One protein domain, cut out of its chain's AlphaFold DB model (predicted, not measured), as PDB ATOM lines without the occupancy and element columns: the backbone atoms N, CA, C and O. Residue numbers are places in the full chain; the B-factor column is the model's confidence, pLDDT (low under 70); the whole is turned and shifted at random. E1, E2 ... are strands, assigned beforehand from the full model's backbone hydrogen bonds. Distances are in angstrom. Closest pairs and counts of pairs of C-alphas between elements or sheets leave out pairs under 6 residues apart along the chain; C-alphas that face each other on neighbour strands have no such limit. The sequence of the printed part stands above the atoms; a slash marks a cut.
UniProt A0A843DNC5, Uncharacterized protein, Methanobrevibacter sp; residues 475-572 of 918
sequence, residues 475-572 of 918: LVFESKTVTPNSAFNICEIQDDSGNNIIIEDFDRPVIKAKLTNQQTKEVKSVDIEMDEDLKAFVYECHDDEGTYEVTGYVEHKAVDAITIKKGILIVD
ATOM      1  N   LEU A 475     220.449 237.116 179.793       86.88
ATOM      2  CA  LEU A 475     219.524 236.810 180.875       86.88
ATOM      3  C   LEU A 475     218.183 236.439 180.245       86.88
ATOM      4  O   LEU A 475     217.552 237.277 179.591       86.88
ATOM      5  N   VAL A 476     217.753 235.193 180.411       87.75
ATOM      6  CA  VAL A 476     216.542 234.675 179.769       87.75
ATOM      7  C   VAL A 476     215.455 234.506 180.810       87.75
ATOM      8  O   VAL A 476     215.526 233.611 181.645       87.75
ATOM      9  N   PHE A 477     214.436 235.366 180.765       86.75
ATOM     10  CA  PHE A 477     213.242 235.165 181.579       86.75
ATOM     11  C   PHE A 477     212.453 233.973 181.037       86.75
ATOM     12  O   PHE A 477     211.986 233.996 179.892       86.75
ATOM     13  N   GLU A 478     212.284 232.934 181.852       70.44
ATOM     14  CA  GLU A 478     211.573 231.736 181.422       70.44
ATOM     15  C   GLU A 478     210.088 232.021 181.185       70.44
ATOM     16  O   GLU A 478     209.419 232.705 181.964       70.44
ATOM     17  N   SER A 479     209.544 231.456 180.101       76.00
ATOM     18  CA  SER A 479     208.096 231.454 179.904       76.00
ATOM     19  C   SER A 479     207.473 230.313 180.695       76.00
ATOM     20  O   SER A 479     207.630 229.147 180.336       76.00
ATOM     21  N   LYS A 480     206.765 230.640 181.771       77.69
ATOM     22  CA  LYS A 480     206.404 229.679 182.813       77.69
ATOM     23  C   LYS A 480     205.013 229.942 183.369       77.69
ATOM     24  O   LYS A 480     204.570 231.082 183.441       77.69
ATOM     25  N   THR A 481     204.341 228.873 183.796       81.25
ATOM     26  CA  THR A 481     203.100 228.964 184.576       81.25
ATOM     27  C   THR A 481     203.394 228.799 186.061       81.25
ATOM     28  O   THR A 481     204.101 227.866 186.445       81.25
ATOM     29  N   VAL A 482     202.843 229.681 186.891       85.38
ATOM     30  CA  VAL A 482     202.961 229.637 188.351       85.38
ATOM     31  C   VAL A 482     201.617 229.792 189.029       85.38
ATOM     32  O   VAL A 482     200.720 230.479 188.539       85.38
ATOM     33  N   THR A 483     201.505 229.172 190.197       84.56
ATOM     34  CA  THR A 483     200.406 229.431 191.119       84.56
ATOM     35  C   THR A 483     200.678 230.718 191.900       84.56
ATOM     36  O   THR A 483     201.831 230.964 192.261       84.56
ATOM     37  N   PRO A 484     199.649 231.509 192.242       85.25
ATOM     38  CA  PRO A 484     199.819 232.639 193.151       85.25
ATOM     39  C   PRO A 484     200.511 232.231 194.463       85.25
ATOM     40  O   PRO A 484     200.214 231.173 195.022       85.25
ATOM     41  N   ASN A 485     201.385 233.096 194.979       84.38
ATOM     42  CA  ASN A 485     202.183 232.926 196.204       84.38
ATOM     43  C   ASN A 485     203.245 231.810 196.160       84.38
ATOM     44  O   ASN A 485     203.587 231.252 197.201       84.38
ATOM     45  N   SER A 486     203.778 231.478 194.979       86.81
ATOM     46  CA  SER A 486     204.916 230.554 194.839       86.81
ATOM     47  C   SER A 486     206.242 231.281 194.596       86.81
ATOM     48  O   SER A 486     206.263 232.274 193.866       86.81
ATOM     49  N   ALA A 487     207.338 230.728 195.123       87.50
ATOM     50  CA  ALA A 487     208.713 231.140 194.832       87.50
ATOM     51  C   ALA A 487     209.330 230.276 193.721       87.50
ATOM     52  O   ALA A 487     209.069 229.069 193.655       87.50
ATOM     53  N   PHE A 488     210.133 230.869 192.837       87.19
ATOM     54  CA  PHE A 488     210.800 230.137 191.759       87.19
ATOM     55  C   PHE A 488     211.959 230.894 191.107       87.19
ATOM     56  O   PHE A 488     211.963 232.119 191.119       87.19
ATOM     57  N   ASN A 489     212.874 230.170 190.446       87.31
ATOM     58  CA  ASN A 489     213.866 230.790 189.566       87.31
ATOM     59  C   ASN A 489     213.174 231.465 188.371       87.31
ATOM     60  O   ASN A 489     212.475 230.793 187.611       87.31
ATOM     61  N   ILE A 490     213.327 232.780 188.232       86.94
ATOM     62  CA  ILE A 490     212.649 233.569 187.194       86.94
ATOM     63  C   ILE A 490     213.461 233.662 185.898       86.94
ATOM     64  O   ILE A 490     212.894 233.947 184.840       86.94
ATOM     65  N   CYS A 491     214.777 233.457 185.966       86.81
ATOM     66  CA  CYS A 491     215.640 233.575 184.801       86.81
ATOM     67  C   CYS A 491     216.888 232.702 184.877       86.81
ATOM     68  O   CYS A 491     217.435 232.442 185.947       86.81
ATOM     69  N   GLU A 492     217.379 232.338 183.703       87.38
ATOM     70  CA  GLU A 492     218.645 231.637 183.525       87.38
ATOM     71  C   GLU A 492     219.671 232.566 182.873       87.38
ATOM     72  O   GLU A 492     219.318 233.484 182.121       87.38
ATOM     73  N   ILE A 493     220.948 232.328 183.171       86.00
ATOM     74  CA  ILE A 493     222.063 232.954 182.464       86.00
ATOM     75  C   ILE A 493     222.469 231.991 181.356       86.00
ATOM     76  O   ILE A 493     222.811 230.845 181.635       86.00
ATOM     77  N   GLN A 494     222.418 232.455 180.114       90.56
ATOM     78  CA  GLN A 494     222.722 231.641 178.946       90.56
ATOM     79  C   GLN A 494     223.731 232.327 178.030       90.56
ATOM     80  O   GLN A 494     223.804 233.556 177.986       90.56
ATOM     81  N   ASP A 495     224.482 231.542 177.264       91.56
ATOM     82  CA  ASP A 495     225.260 232.066 176.139       91.56
ATOM     83  C   ASP A 495     224.379 232.323 174.897       91.56
ATOM     84  O   ASP A 495     223.141 232.235 174.918       91.56
ATOM     85  N   ASP A 496     225.023 232.666 173.782       91.12
ATOM     86  CA  ASP A 496     224.385 232.922 172.488       91.12
ATOM     87  C   ASP A 496     223.648 231.722 171.885       91.12
ATOM     88  O   ASP A 496     222.771 231.891 171.031       91.12
ATOM     89  N   SER A 497     223.941 230.525 172.382       92.94
ATOM     90  CA  SER A 497     223.412 229.257 171.899       92.94
ATOM     91  C   SER A 497     222.387 228.641 172.849       92.94
ATOM     92  O   SER A 497     221.769 227.633 172.507       92.94
ATOM     93  N   GLY A 498     222.134 229.291 173.991       90.81
ATOM     94  CA  GLY A 498     221.160 228.852 174.986       90.81
ATOM     95  C   GLY A 498     221.710 227.848 175.997       90.81
ATOM     96  O   GLY A 498     220.911 227.180 176.643       90.81
ATOM     97  N   ASN A 499     223.033 227.716 176.124       91.44
ATOM     98  CA  ASN A 499     223.646 226.844 177.127       91.44
ATOM     99  C   ASN A 499     223.647 227.536 178.488       91.44
ATOM    100  O   ASN A 499     223.936 228.733 178.565       91.44
ATOM    101  N   ASN A 500     223.376 226.786 179.554       90.19
ATOM    102  CA  ASN A 500     223.233 227.344 180.894       90.19
ATOM    103  C   ASN A 500     224.598 227.644 181.528       90.19
ATOM    104  O   ASN A 500     225.510 226.814 181.512       90.19
ATOM    105  N   ILE A 501     224.724 228.828 182.128       88.12
ATOM    106  CA  ILE A 501     225.957 229.336 182.730       88.12
ATOM    107  C   ILE A 501     225.751 229.541 184.227       88.12
ATOM    108  O   ILE A 501     224.793 230.189 184.648       88.12
ATOM    109  N   ILE A 502     226.708 229.067 185.021       86.00
ATOM    110  CA  ILE A 502     226.886 229.496 186.407       86.00
ATOM    111  C   ILE A 502     228.128 230.384 186.518       86.00
ATOM    112  O   ILE A 502     229.153 230.117 185.889       86.00
ATOM    113  N   ILE A 503     228.031 231.446 187.317       80.88
ATOM    114  CA  ILE A 503     229.140 232.361 187.596       80.88
ATOM    115  C   ILE A 503     229.438 232.294 189.095       80.88
ATOM    116  O   ILE A 503     228.574 232.607 189.916       80.88
ATOM    117  N   GLU A 504     230.643 231.855 189.452       78.25
ATOM    118  CA  GLU A 504     231.131 231.857 190.831       78.25
ATOM    119  C   GLU A 504     231.610 233.260 191.230       78.25
ATOM    120  O   GLU A 504     232.204 233.973 190.424       78.25
ATOM    121  N   ASP A 505     231.332 233.645 192.478       67.69
ATOM    122  CA  ASP A 505     231.714 234.939 193.077       67.69
ATOM    123  C   ASP A 505     231.231 236.177 192.298       67.69
ATOM    124  O   ASP A 505     231.901 237.199 192.154       67.69
ATOM    125  N   PHE A 506     230.013 236.082 191.769       63.88
ATOM    126  CA  PHE A 506     229.331 237.208 191.151       63.88
ATOM    127  C   PHE A 506     228.887 238.184 192.256       63.88
ATOM    128  O   PHE A 506     228.066 237.807 193.091       63.88
ATOM    129  N   ASP A 507     229.428 239.408 192.256       62.59
ATOM    130  CA  ASP A 507     229.238 240.519 193.220       62.59
ATOM    131  C   ASP A 507     227.758 240.993 193.355       62.59
ATOM    132  O   ASP A 507     227.397 242.144 193.108       62.59
ATOM    133  N   ARG A 508     226.855 240.081 193.743       68.06
ATOM    134  CA  ARG A 508     225.415 240.263 194.010       68.06
ATOM    135  C   ARG A 508     224.698 241.160 192.985       68.06
ATOM    136  O   ARG A 508     224.242 242.255 193.329       68.06
ATOM    137  N   PRO A 509     224.549 240.718 191.724       74.88
ATOM    138  CA  PRO A 509     223.760 241.455 190.737       74.88
ATOM    139  C   PRO A 509     222.302 241.617 191.195       74.88
ATOM    140  O   PRO A 509     221.692 240.692 191.736       74.88
ATOM    141  N   VAL A 510     221.706 242.767 190.888       83.00
ATOM    142  CA  VAL A 510     220.262 242.980 191.049       83.00
ATOM    143  C   VAL A 510     219.625 243.108 189.671       83.00
ATOM    144  O   VAL A 510     220.041 243.935 188.853       83.00
ATOM    145  N   ILE A 511     218.598 242.300 189.402       86.94
ATOM    146  CA  ILE A 511     217.796 242.415 188.182       86.94
ATOM    147  C   ILE A 511     216.642 243.378 188.445       86.94
ATOM    148  O   ILE A 511     215.818 243.160 189.332       86.94
ATOM    149  N   LYS A 512     216.543 244.420 187.619       88.81
ATOM    150  CA  LYS A 512     215.422 245.366 187.599       88.81
ATOM    151  C   LYS A 512     214.376 244.886 186.594       88.81
ATOM    152  O   LYS A 512     214.444 245.237 185.411       88.81
ATOM    153  N   ALA A 513     213.425 244.065 187.036       90.19
ATOM    154  CA  ALA A 513     212.400 243.476 186.176       90.19
ATOM    155  C   ALA A 513     211.090 244.291 186.156       90.19
ATOM    156  O   ALA A 513     210.736 245.002 187.097       90.19
ATOM    157  N   LYS A 514     210.347 244.180 185.053       92.19
ATOM    158  CA  LYS A 514     209.022 244.765 184.818       92.19
ATOM    159  C   LYS A 514     208.070 243.685 184.323       92.19
ATOM    160  O   LYS A 514     208.325 243.086 183.278       92.19
ATOM    161  N   LEU A 515     206.962 243.500 185.034       92.44
ATOM    162  CA  LEU A 515     205.872 242.593 184.690       92.44
ATOM    163  C   LEU A 515     204.709 243.407 184.110       92.44
ATOM    164  O   LEU A 515     204.159 244.265 184.798       92.44
ATOM    165  N   THR A 516     204.334 243.146 182.857       92.06
ATOM    166  CA  THR A 516     203.233 243.837 182.161       92.06
ATOM    167  C   THR A 516     202.078 242.883 181.895       92.06
ATOM    168  O   THR A 516     202.211 241.977 181.072       92.06
ATOM    169  N   ASN A 517     200.925 243.089 182.531       89.06
ATOM    170  CA  ASN A 517     199.737 242.272 182.295       89.06
ATOM    171  C   ASN A 517     199.238 242.470 180.851       89.06
ATOM    172  O   ASN A 517     198.902 243.578 180.429       89.06
ATOM    173  N   GLN A 518     199.172 241.399 180.061       82.88
ATOM    174  CA  GLN A 518     198.830 241.483 178.641       82.88
ATOM    175  C   GLN A 518     197.361 241.837 178.383       82.88
ATOM    176  O   GLN A 518     197.060 242.373 177.311       82.88
ATOM    177  N   GLN A 519     196.469 241.579 179.341       79.38
ATOM    178  CA  GLN A 519     195.038 241.867 179.240       79.38
ATOM    179  C   GLN A 519     194.724 243.286 179.724       79.38
ATOM    180  O   GLN A 519     194.122 244.058 178.979       79.38
ATOM    181  N   THR A 520     195.163 243.652 180.933       85.31
ATOM    182  CA  THR A 520     194.862 244.962 181.545       85.31
ATOM    183  C   THR A 520     195.833 246.067 181.131       85.31
ATOM    184  O   THR A 520     195.491 247.242 181.226       85.31
ATOM    185  N   LYS A 521     197.023 245.702 180.629       87.00
ATOM    186  CA  LYS A 521     198.158 246.597 180.329       87.00
ATOM    187  C   LYS A 521     198.802 247.257 181.554       87.00
ATOM    188  O   LYS A 521     199.627 248.151 181.384       87.00
ATOM    189  N   GLU A 522     198.473 246.819 182.768       90.12
ATOM    190  CA  GLU A 522     199.137 247.277 183.995       90.12
ATOM    191  C   GLU A 522     200.596 246.806 184.061       90.12
ATOM    192  O   GLU A 522     200.917 245.711 183.599       90.12
ATOM    193  N   VAL A 523     201.476 247.631 184.642       92.06
ATOM    194  CA  VAL A 523     202.924 247.379 184.744       92.06
ATOM    195  C   VAL A 523     203.366 247.442 186.208       92.06
ATOM    196  O   VAL A 523     203.084 248.426 186.890       92.06
ATOM    197  N   LYS A 524     204.110 246.431 186.667       91.62
ATOM    198  CA  LYS A 524     204.718 246.339 188.005       91.62
ATOM    199  C   LYS A 524     206.236 246.203 187.880       91.62
ATOM    200  O   LYS A 524     206.705 245.371 187.112       91.62
ATOM    201  N   SER A 525     206.994 246.991 188.638       92.06
ATOM    202  CA  SER A 525     208.459 246.864 188.725       92.06
ATOM    203  C   SER A 525     208.847 246.051 189.958       92.06
ATOM    204  O   SER A 525     208.257 246.255 191.021       92.06
ATOM    205  N   VAL A 526     209.827 245.160 189.826       90.56
ATOM    206  CA  VAL A 526     210.348 244.323 190.917       90.56
ATOM    207  C   VAL A 526     211.866 244.209 190.830       90.56
ATOM    208  O   VAL A 526     212.426 244.107 189.736       90.56
ATOM    209  N   ASP A 527     212.505 244.216 191.993       90.19
ATOM    210  CA  ASP A 527     213.934 243.962 192.144       90.19
ATOM    211  C   ASP A 527     214.117 242.490 192.516       90.19
ATOM    212  O   ASP A 527     213.402 241.984 193.384       90.19
ATOM    213  N   ILE A 528     215.024 241.802 191.825       87.44
ATOM    214  CA  ILE A 528     215.259 240.366 192.003       87.44
ATOM    215  C   ILE A 528     216.741 240.158 192.291       87.44
ATOM    216  O   ILE A 528     217.594 240.526 191.480       87.44
ATOM    217  N   GLU A 529     217.021 239.591 193.458       85.25
ATOM    218  CA  GLU A 529     218.368 239.292 193.941       85.25
ATOM    219  C   GLU A 529     218.705 237.814 193.695       85.25
ATOM    220  O   GLU A 529     217.813 236.966 193.576       85.25
ATOM    221  N   MET A 530     219.998 237.509 193.584       82.69
ATOM    222  CA  MET A 530     220.465 236.128 193.497       82.69
ATOM    223  C   MET A 530     220.465 235.496 194.892       82.69
ATOM    224  O   MET A 530     221.076 236.028 195.817       82.69
ATOM    225  N   ASP A 531     219.805 234.352 195.026       82.75
ATOM    226  CA  ASP A 531     219.848 233.534 196.234       82.75
ATOM    227  C   ASP A 531     221.199 232.798 196.301       82.75
ATOM    228  O   ASP A 531     221.589 232.100 195.358       82.75
ATOM    229  N   GLU A 532     221.946 232.989 197.391       75.81
ATOM    230  CA  GLU A 532     223.310 232.462 197.535       75.81
ATOM    231  C   GLU A 532     223.359 230.940 197.691       75.81
ATOM    232  O   GLU A 532     224.338 230.329 197.242       75.81
ATOM    233  N   ASP A 533     222.326 230.348 198.294       77.94
ATOM    234  CA  ASP A 533     222.233 228.911 198.549       77.94
ATOM    235  C   ASP A 533     221.780 228.174 197.287       77.94
ATOM    236  O   ASP A 533     222.275 227.091 196.973       77.94
ATOM    237  N   LEU A 534     220.858 228.779 196.531       74.31
ATOM    238  CA  LEU A 534     220.296 228.199 195.311       74.31
ATOM    239  C   LEU A 534     221.071 228.567 194.040       74.31
ATOM    240  O   LEU A 534     220.821 227.961 192.999       74.31
ATOM    241  N   LYS A 535     221.982 229.550 194.105       76.25
ATOM    242  CA  LYS A 535     222.719 230.108 192.952       76.25
ATOM    243  C   LYS A 535     221.789 230.488 191.789       76.25
ATOM    244  O   LYS A 535     222.095 230.239 190.626       76.25
ATOM    245  N   ALA A 536     220.636 231.074 192.113       81.12
ATOM    246  CA  ALA A 536     219.562 231.366 191.163       81.12
ATOM    247  C   ALA A 536     218.836 232.675 191.505       81.12
ATOM    248  O   ALA A 536     218.831 233.112 192.655       81.12
ATOM    249  N   PHE A 537     218.179 233.290 190.521       85.62
ATOM    250  CA  PHE A 537     217.392 234.509 190.722       85.62
ATOM    251  C   PHE A 537     215.950 234.160 191.085       85.62
ATOM    252  O   PHE A 537     215.136 233.829 190.220       85.62
ATOM    253  N   VAL A 538     215.619 234.225 192.370       87.62
ATOM    254  CA  VAL A 538     214.327 233.746 192.874       87.62
ATOM    255  C   VAL A 538     213.304 234.879 192.932       87.62
ATOM    256  O   VAL A 538     213.528 235.907 193.562       87.62
ATOM    257  N   TYR A 539     212.144 234.677 192.300       90.12
ATOM    258  CA  TYR A 539     210.987 235.564 192.404       90.12
ATOM    259  C   TYR A 539     209.864 234.927 193.223       90.12
ATOM    260  O   TYR A 539     209.405 233.826 192.914       90.12
ATOM    261  N   GLU A 540     209.375 235.652 194.229       89.38
ATOM    262  CA  GLU A 540     208.159 235.318 194.975       89.38
ATOM    263  C   GLU A 540     206.947 236.005 194.326       89.38
ATOM    264  O   GLU A 540     206.779 237.226 194.389       89.38
ATOM    265  N   CYS A 541     206.091 235.227 193.656       87.19
ATOM    266  CA  CYS A 541     204.959 235.783 192.917       87.19
ATOM    267  C   CYS A 541     203.757 236.034 193.828       87.19
ATOM    268  O   CYS A 541     203.122 235.096 194.300       87.19
ATOM    269  N   HIS A 542     203.386 237.303 193.990       86.50
ATOM    270  CA  HIS A 542     202.168 237.742 194.686       86.50
ATOM    271  C   HIS A 542     201.159 238.405 193.733       86.50
ATOM    272  O   HIS A 542     200.359 239.237 194.157       86.50
ATOM    273  N   ASP A 543     201.251 238.110 192.437       87.75
ATOM    274  CA  ASP A 543     200.426 238.729 191.397       87.75
ATOM    275  C   ASP A 543     199.085 238.003 191.210       87.75
ATOM    276  O   ASP A 543     198.946 236.821 191.534       87.75
ATOM    277  N   ASP A 544     198.096 238.726 190.682       86.19
ATOM    278  CA  ASP A 544     196.781 238.181 190.334       86.19
ATOM    279  C   ASP A 544     196.849 237.246 189.110       86.19
ATOM    280  O   ASP A 544     197.812 237.248 188.343       86.19
ATOM    281  N   GLU A 545     195.799 236.449 188.886       86.31
ATOM    282  CA  GLU A 545     195.732 235.569 187.715       86.31
ATOM    283  C   GLU A 545     195.777 236.359 186.396       86.31
ATOM    284  O   GLU A 545     194.936 237.220 186.127       86.31
ATOM    285  N   GLY A 546     196.701 236.002 185.507       86.69
ATOM    286  CA  GLY A 546     196.903 236.705 184.248       86.69
ATOM    287  C   GLY A 546     198.124 236.222 183.475       86.69
ATOM    288  O   GLY A 546     198.867 235.352 183.915       86.69
ATOM    289  N   THR A 547     198.330 236.799 182.296       86.25
ATOM    290  CA  THR A 547     199.525 236.571 181.477       86.25
ATOM    291  C   THR A 547     200.347 237.849 181.485       86.25
ATOM    292  O   THR A 547     199.848 238.895 181.072       86.25
ATOM    293  N   TYR A 548     201.589 237.776 181.950       88.88
ATOM    294  CA  TYR A 548     202.488 238.906 182.140       88.88
ATOM    295  C   TYR A 548     203.685 238.790 181.195       88.88
ATOM    296  O   TYR A 548     204.352 237.763 181.156       88.88
ATOM    297  N   GLU A 549     203.980 239.846 180.442       90.12
ATOM    298  CA  GLU A 549     205.274 239.979 179.764       90.12
ATOM    299  C   GLU A 549     206.325 240.430 180.785       90.12
ATOM    300  O   GLU A 549     206.112 241.421 181.486       90.12
ATOM    301  N   VAL A 550     207.449 239.716 180.859       90.75
ATOM    302  CA  VAL A 550     208.572 240.015 181.754       90.75
ATOM    303  C   VAL A 550     209.724 240.602 180.942       90.75
ATOM    304  O   VAL A 550     210.204 240.001 179.977       90.75
ATOM    305  N   THR A 551     210.163 241.798 181.328       89.12
ATOM    306  CA  THR A 551     211.308 242.514 180.740       89.12
ATOM    307  C   THR A 551     212.199 243.063 181.852       89.12
ATOM    308  O   THR A 551     211.757 243.119 182.992       89.12
ATOM    309  N   GLY A 552     213.428 243.494 181.570       87.19
ATOM    310  CA  GLY A 552     214.281 244.082 182.607       87.19
ATOM    311  C   GLY A 552     215.662 244.499 182.118       87.19
ATOM    312  O   GLY A 552     215.915 244.481 180.913       87.19
ATOM    313  N   TYR A 553     216.533 244.855 183.062       83.00
ATOM    314  CA  TYR A 553     217.982 245.008 182.879       83.00
ATOM    315  C   TYR A 553     218.731 244.590 184.157       83.00
ATOM    316  O   TYR A 553     218.125 244.510 185.227       83.00
ATOM    317  N   VAL A 554     220.032 244.314 184.042       79.69
ATOM    318  CA  VAL A 554     220.913 243.979 185.176       79.69
ATOM    319  C   VAL A 554     221.680 245.228 185.605       79.69
ATOM    320  O   VAL A 554     222.218 245.939 184.759       79.69
ATOM    321  N   GLU A 555     221.729 245.503 186.906       74.75
ATOM    322  CA  GLU A 555     222.510 246.602 187.480       74.75
ATOM    323  C   GLU A 555     223.788 246.034 188.125       74.75
ATOM    324  O   GLU A 555     223.752 245.556 189.257       74.75
ATOM    325  N   HIS A 556     224.912 246.024 187.391       68.75
ATOM    326  CA  HIS A 556     226.198 245.508 187.886       68.75
ATOM    327  C   HIS A 556     227.413 246.180 187.215       68.75
ATOM    328  O   HIS A 556     227.365 246.508 186.032       68.75
ATOM    329  N   LYS A 557     228.516 246.367 187.959       60.03
ATOM    330  CA  LYS A 557     229.731 247.084 187.500       60.03
ATOM    331  C   LYS A 557     230.613 246.295 186.519       60.03
ATOM    332  O   LYS A 557     231.409 246.907 185.821       60.03
ATOM    333  N   ALA A 558     230.487 244.968 186.496       54.62
ATOM    334  CA  ALA A 558     231.343 244.050 185.730       54.62
ATOM    335  C   ALA A 558     230.786 243.635 184.352       54.62
ATOM    336  O   ALA A 558     231.378 242.800 183.669       54.62
ATOM    337  N   VAL A 559     229.598 244.114 183.959       61.66
ATOM    338  CA  VAL A 559     228.926 243.612 182.749       61.66
ATOM    339  C   VAL A 559     228.221 244.753 182.019       61.66
ATOM    340  O   VAL A 559     227.057 245.045 182.279       61.66
ATOM    341  N   ASP A 560     228.939 245.408 181.104       54.84
ATOM    342  CA  ASP A 560     228.520 246.665 180.458       54.84
ATOM    343  C   ASP A 560     227.213 246.587 179.634       54.84
ATOM    344  O   ASP A 560     226.648 247.633 179.320       54.84
ATOM    345  N   ALA A 561     226.677 245.393 179.330       59.84
ATOM    346  CA  ALA A 561     225.244 245.152 179.083       59.84
ATOM    347  C   ALA A 561     224.963 243.652 178.853       59.84
ATOM    348  O   ALA A 561     225.130 243.151 177.741       59.84
ATOM    349  N   ILE A 562     224.465 242.928 179.863       76.12
ATOM    350  CA  ILE A 562     223.815 241.622 179.625       76.12
ATOM    351  C   ILE A 562     222.583 241.849 178.745       76.12
ATOM    352  O   ILE A 562     221.755 242.721 179.033       76.12
ATOM    353  N   THR A 563     222.420 241.052 177.686       82.44
ATOM    354  CA  THR A 563     221.235 241.157 176.829       82.44
ATOM    355  C   THR A 563     220.060 240.426 177.469       82.44
ATOM    356  O   THR A 563     220.119 239.233 177.746       82.44
ATOM    357  N   ILE A 564     218.949 241.124 177.679       83.81
ATOM    358  CA  ILE A 564     217.764 240.530 178.306       83.81
ATOM    359  C   ILE A 564     216.853 239.943 177.225       83.81
ATOM    360  O   ILE A 564     216.324 240.675 176.382       83.81
ATOM    361  N   LYS A 565     216.604 238.629 177.278       87.69
ATOM    362  CA  LYS A 565     215.540 237.981 176.500       87.69
ATOM    363  C   LYS A 565     214.244 238.011 177.312       87.69
ATOM    364  O   LYS A 565     214.189 237.570 178.457       87.69
ATOM    365  N   LYS A 566     213.195 238.572 176.706       88.19
ATOM    366  CA  LYS A 566     211.872 238.724 177.327       88.19
ATOM    367  C   LYS A 566     211.210 237.363 177.559       88.19
ATOM    368  O   LYS A 566     211.340 236.481 176.713       88.19
ATOM    369  N   GLY A 567     210.438 237.250 178.636       87.00
ATOM    370  CA  GLY A 567     209.692 236.041 179.002       87.00
ATOM    371  C   GLY A 567     208.195 236.294 179.168       87.00
ATOM    372  O   GLY A 567     207.751 237.443 179.198       87.00
ATOM    373  N   ILE A 568     207.411 235.219 179.288       86.00
ATOM    374  CA  ILE A 568     205.975 235.271 179.593       86.00
ATOM    375  C   ILE A 568     205.689 234.514 180.892       86.00
ATOM    376  O   ILE A 568     205.776 233.291 180.938       86.00
ATOM    377  N   LEU A 569     205.266 235.226 181.929       87.94
ATOM    378  CA  LEU A 569     204.810 234.627 183.177       87.94
ATOM    379  C   LEU A 569     203.285 234.469 183.151       87.94
ATOM    380  O   LEU A 569     202.552 235.451 183.068       87.94
ATOM    381  N   ILE A 570     202.790 233.237 183.227       86.31
ATOM    382  CA  ILE A 570     201.362 232.937 183.363       86.31
ATOM    383  C   ILE A 570     201.084 232.672 184.838       86.31
ATOM    384  O   ILE A 570     201.535 231.676 185.391       86.31
ATOM    385  N   VAL A 571     200.320 233.549 185.472       87.44
ATOM    386  CA  VAL A 571     199.810 233.333 186.823       87.44
ATOM    387  C   VAL A 571     198.422 232.717 186.687       87.44
ATOM    388  O   VAL A 571     197.490 233.349 186.182       87.44
ATOM    389  N   ASP A 572     198.280 231.450 187.061       84.31
ATOM    390  CA  ASP A 572     197.009 230.723 186.970       84.31
ATOM    391  C   ASP A 572     196.883 229.752 188.146       84.31
ATOM    392  O   ASP A 572     197.787 228.956 188.405       84.31
TER     393      ASP A 572
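Overview. This is residues 475 to 572 of the 918 residues of an uncharacterized protein of Methanobrevibacter sp (UniProt A0A843DNC5). This is a small barrel of strands, nearly closed: one long sheet of nine strands curls round on itself, its way across turning by 288 degrees, while the short strand E4 and its links lie off one end. The seam is made by two broken strands side by side, E1 running on into E2 and E9 running on into E10, with E1 parallel to E9 and E2 parallel to E10. The printed part has 98 residues with ten named strands, E1 to E10 in order along the chain, and no named helix; the class is all strand. The sheet is mixed, in the order E2, E10, E8, E5, E6, E7, E3, E1, E9. The whole is compact, with a radius of gyration of the C-alphas of 13.3 A, and spans 38 by 25 by 24 A.

Arrangement. Start at E1, residues 475 to 477, and look beside it for E9, residues 563 to 565: they are parallel at 17 degrees, with N 565 and O 475 2.8 A apart, within hydrogen-bond range. E1 runs on into E2, residues 480 to 482, at 53 degrees, and E9 runs on into E10, residues 567 to 571, at 41 degrees. E2 and E10 are parallel at 24 degrees, with N 482 and O 570 2.8 A apart. Next comes E3, residues 487 to 494, antiparallel to E1, with N 476 and O 492 2.9 A apart. E4, residues 501 to 503, pairs with no named strand; its closest C-alpha to E3 is that of Ile 501, 5.3 A from that of Ile 493. E5, residues 510 to 517, and E6, residues 523 to 531, form a hairpin, with N 513 and O 526 2.9 A apart. E6 and E7, residues 536 to 540, form another, with N 531 and O 536 2.8 A apart. E5, E6 and E7 are a meander, each strand the antiparallel neighbour of the one before. E8, residues 546 to 555, is the antiparallel neighbour of E5, with N 514 and O 551 2.7 A apart, and E5 to E8 form a Greek key, a meander whose first strand is also the antiparallel neighbour of the strand that follows it. The pairing is staggered: E3 pairs with E7 over residues 487 to 491, where N 539 and O 488 are 2.8 A apart, and with E1 over residues 491 to 493. E10 is antiparallel to E8, with N 569 and O 548 2.8 A apart. This is a folded sheet, bent back into two leaves that face each other: E2, E10, E8 and E5 face E7, E3, E1 and E9, with E6 as the hinge.

Along the chain. Find C-alpha 475 at (219.524, 236.810, 180.875), where E1 begins; E1, E2, E4 and E9 are three residues each. E3 runs 21.2 A from C-alpha 487 to C-alpha 494. E5 runs 22.3 A from C-alpha 510 at (220.262, 242.980, 191.049), E6 runs 24.7 A and E7 12.7 A. E8, the longest strand by residues, runs 27.6 A from C-alpha 546 to C-alpha 555. E10 runs 12.9 A and ends at C-alpha 571, (199.810, 233.333, 186.823).

Size, cuts and confidence. The two C-alphas farthest apart, those of Asp 505 and Thr 520, are 39.9 A apart. The printed part has no cut, and no link is long. The sheet is strongly twisted, its C-alphas lying up to 11.0 A off their best plane. The mean pLDDT of the printed part is 83.4; look for values under 70 at residues 505 to 508 and 556 to 561.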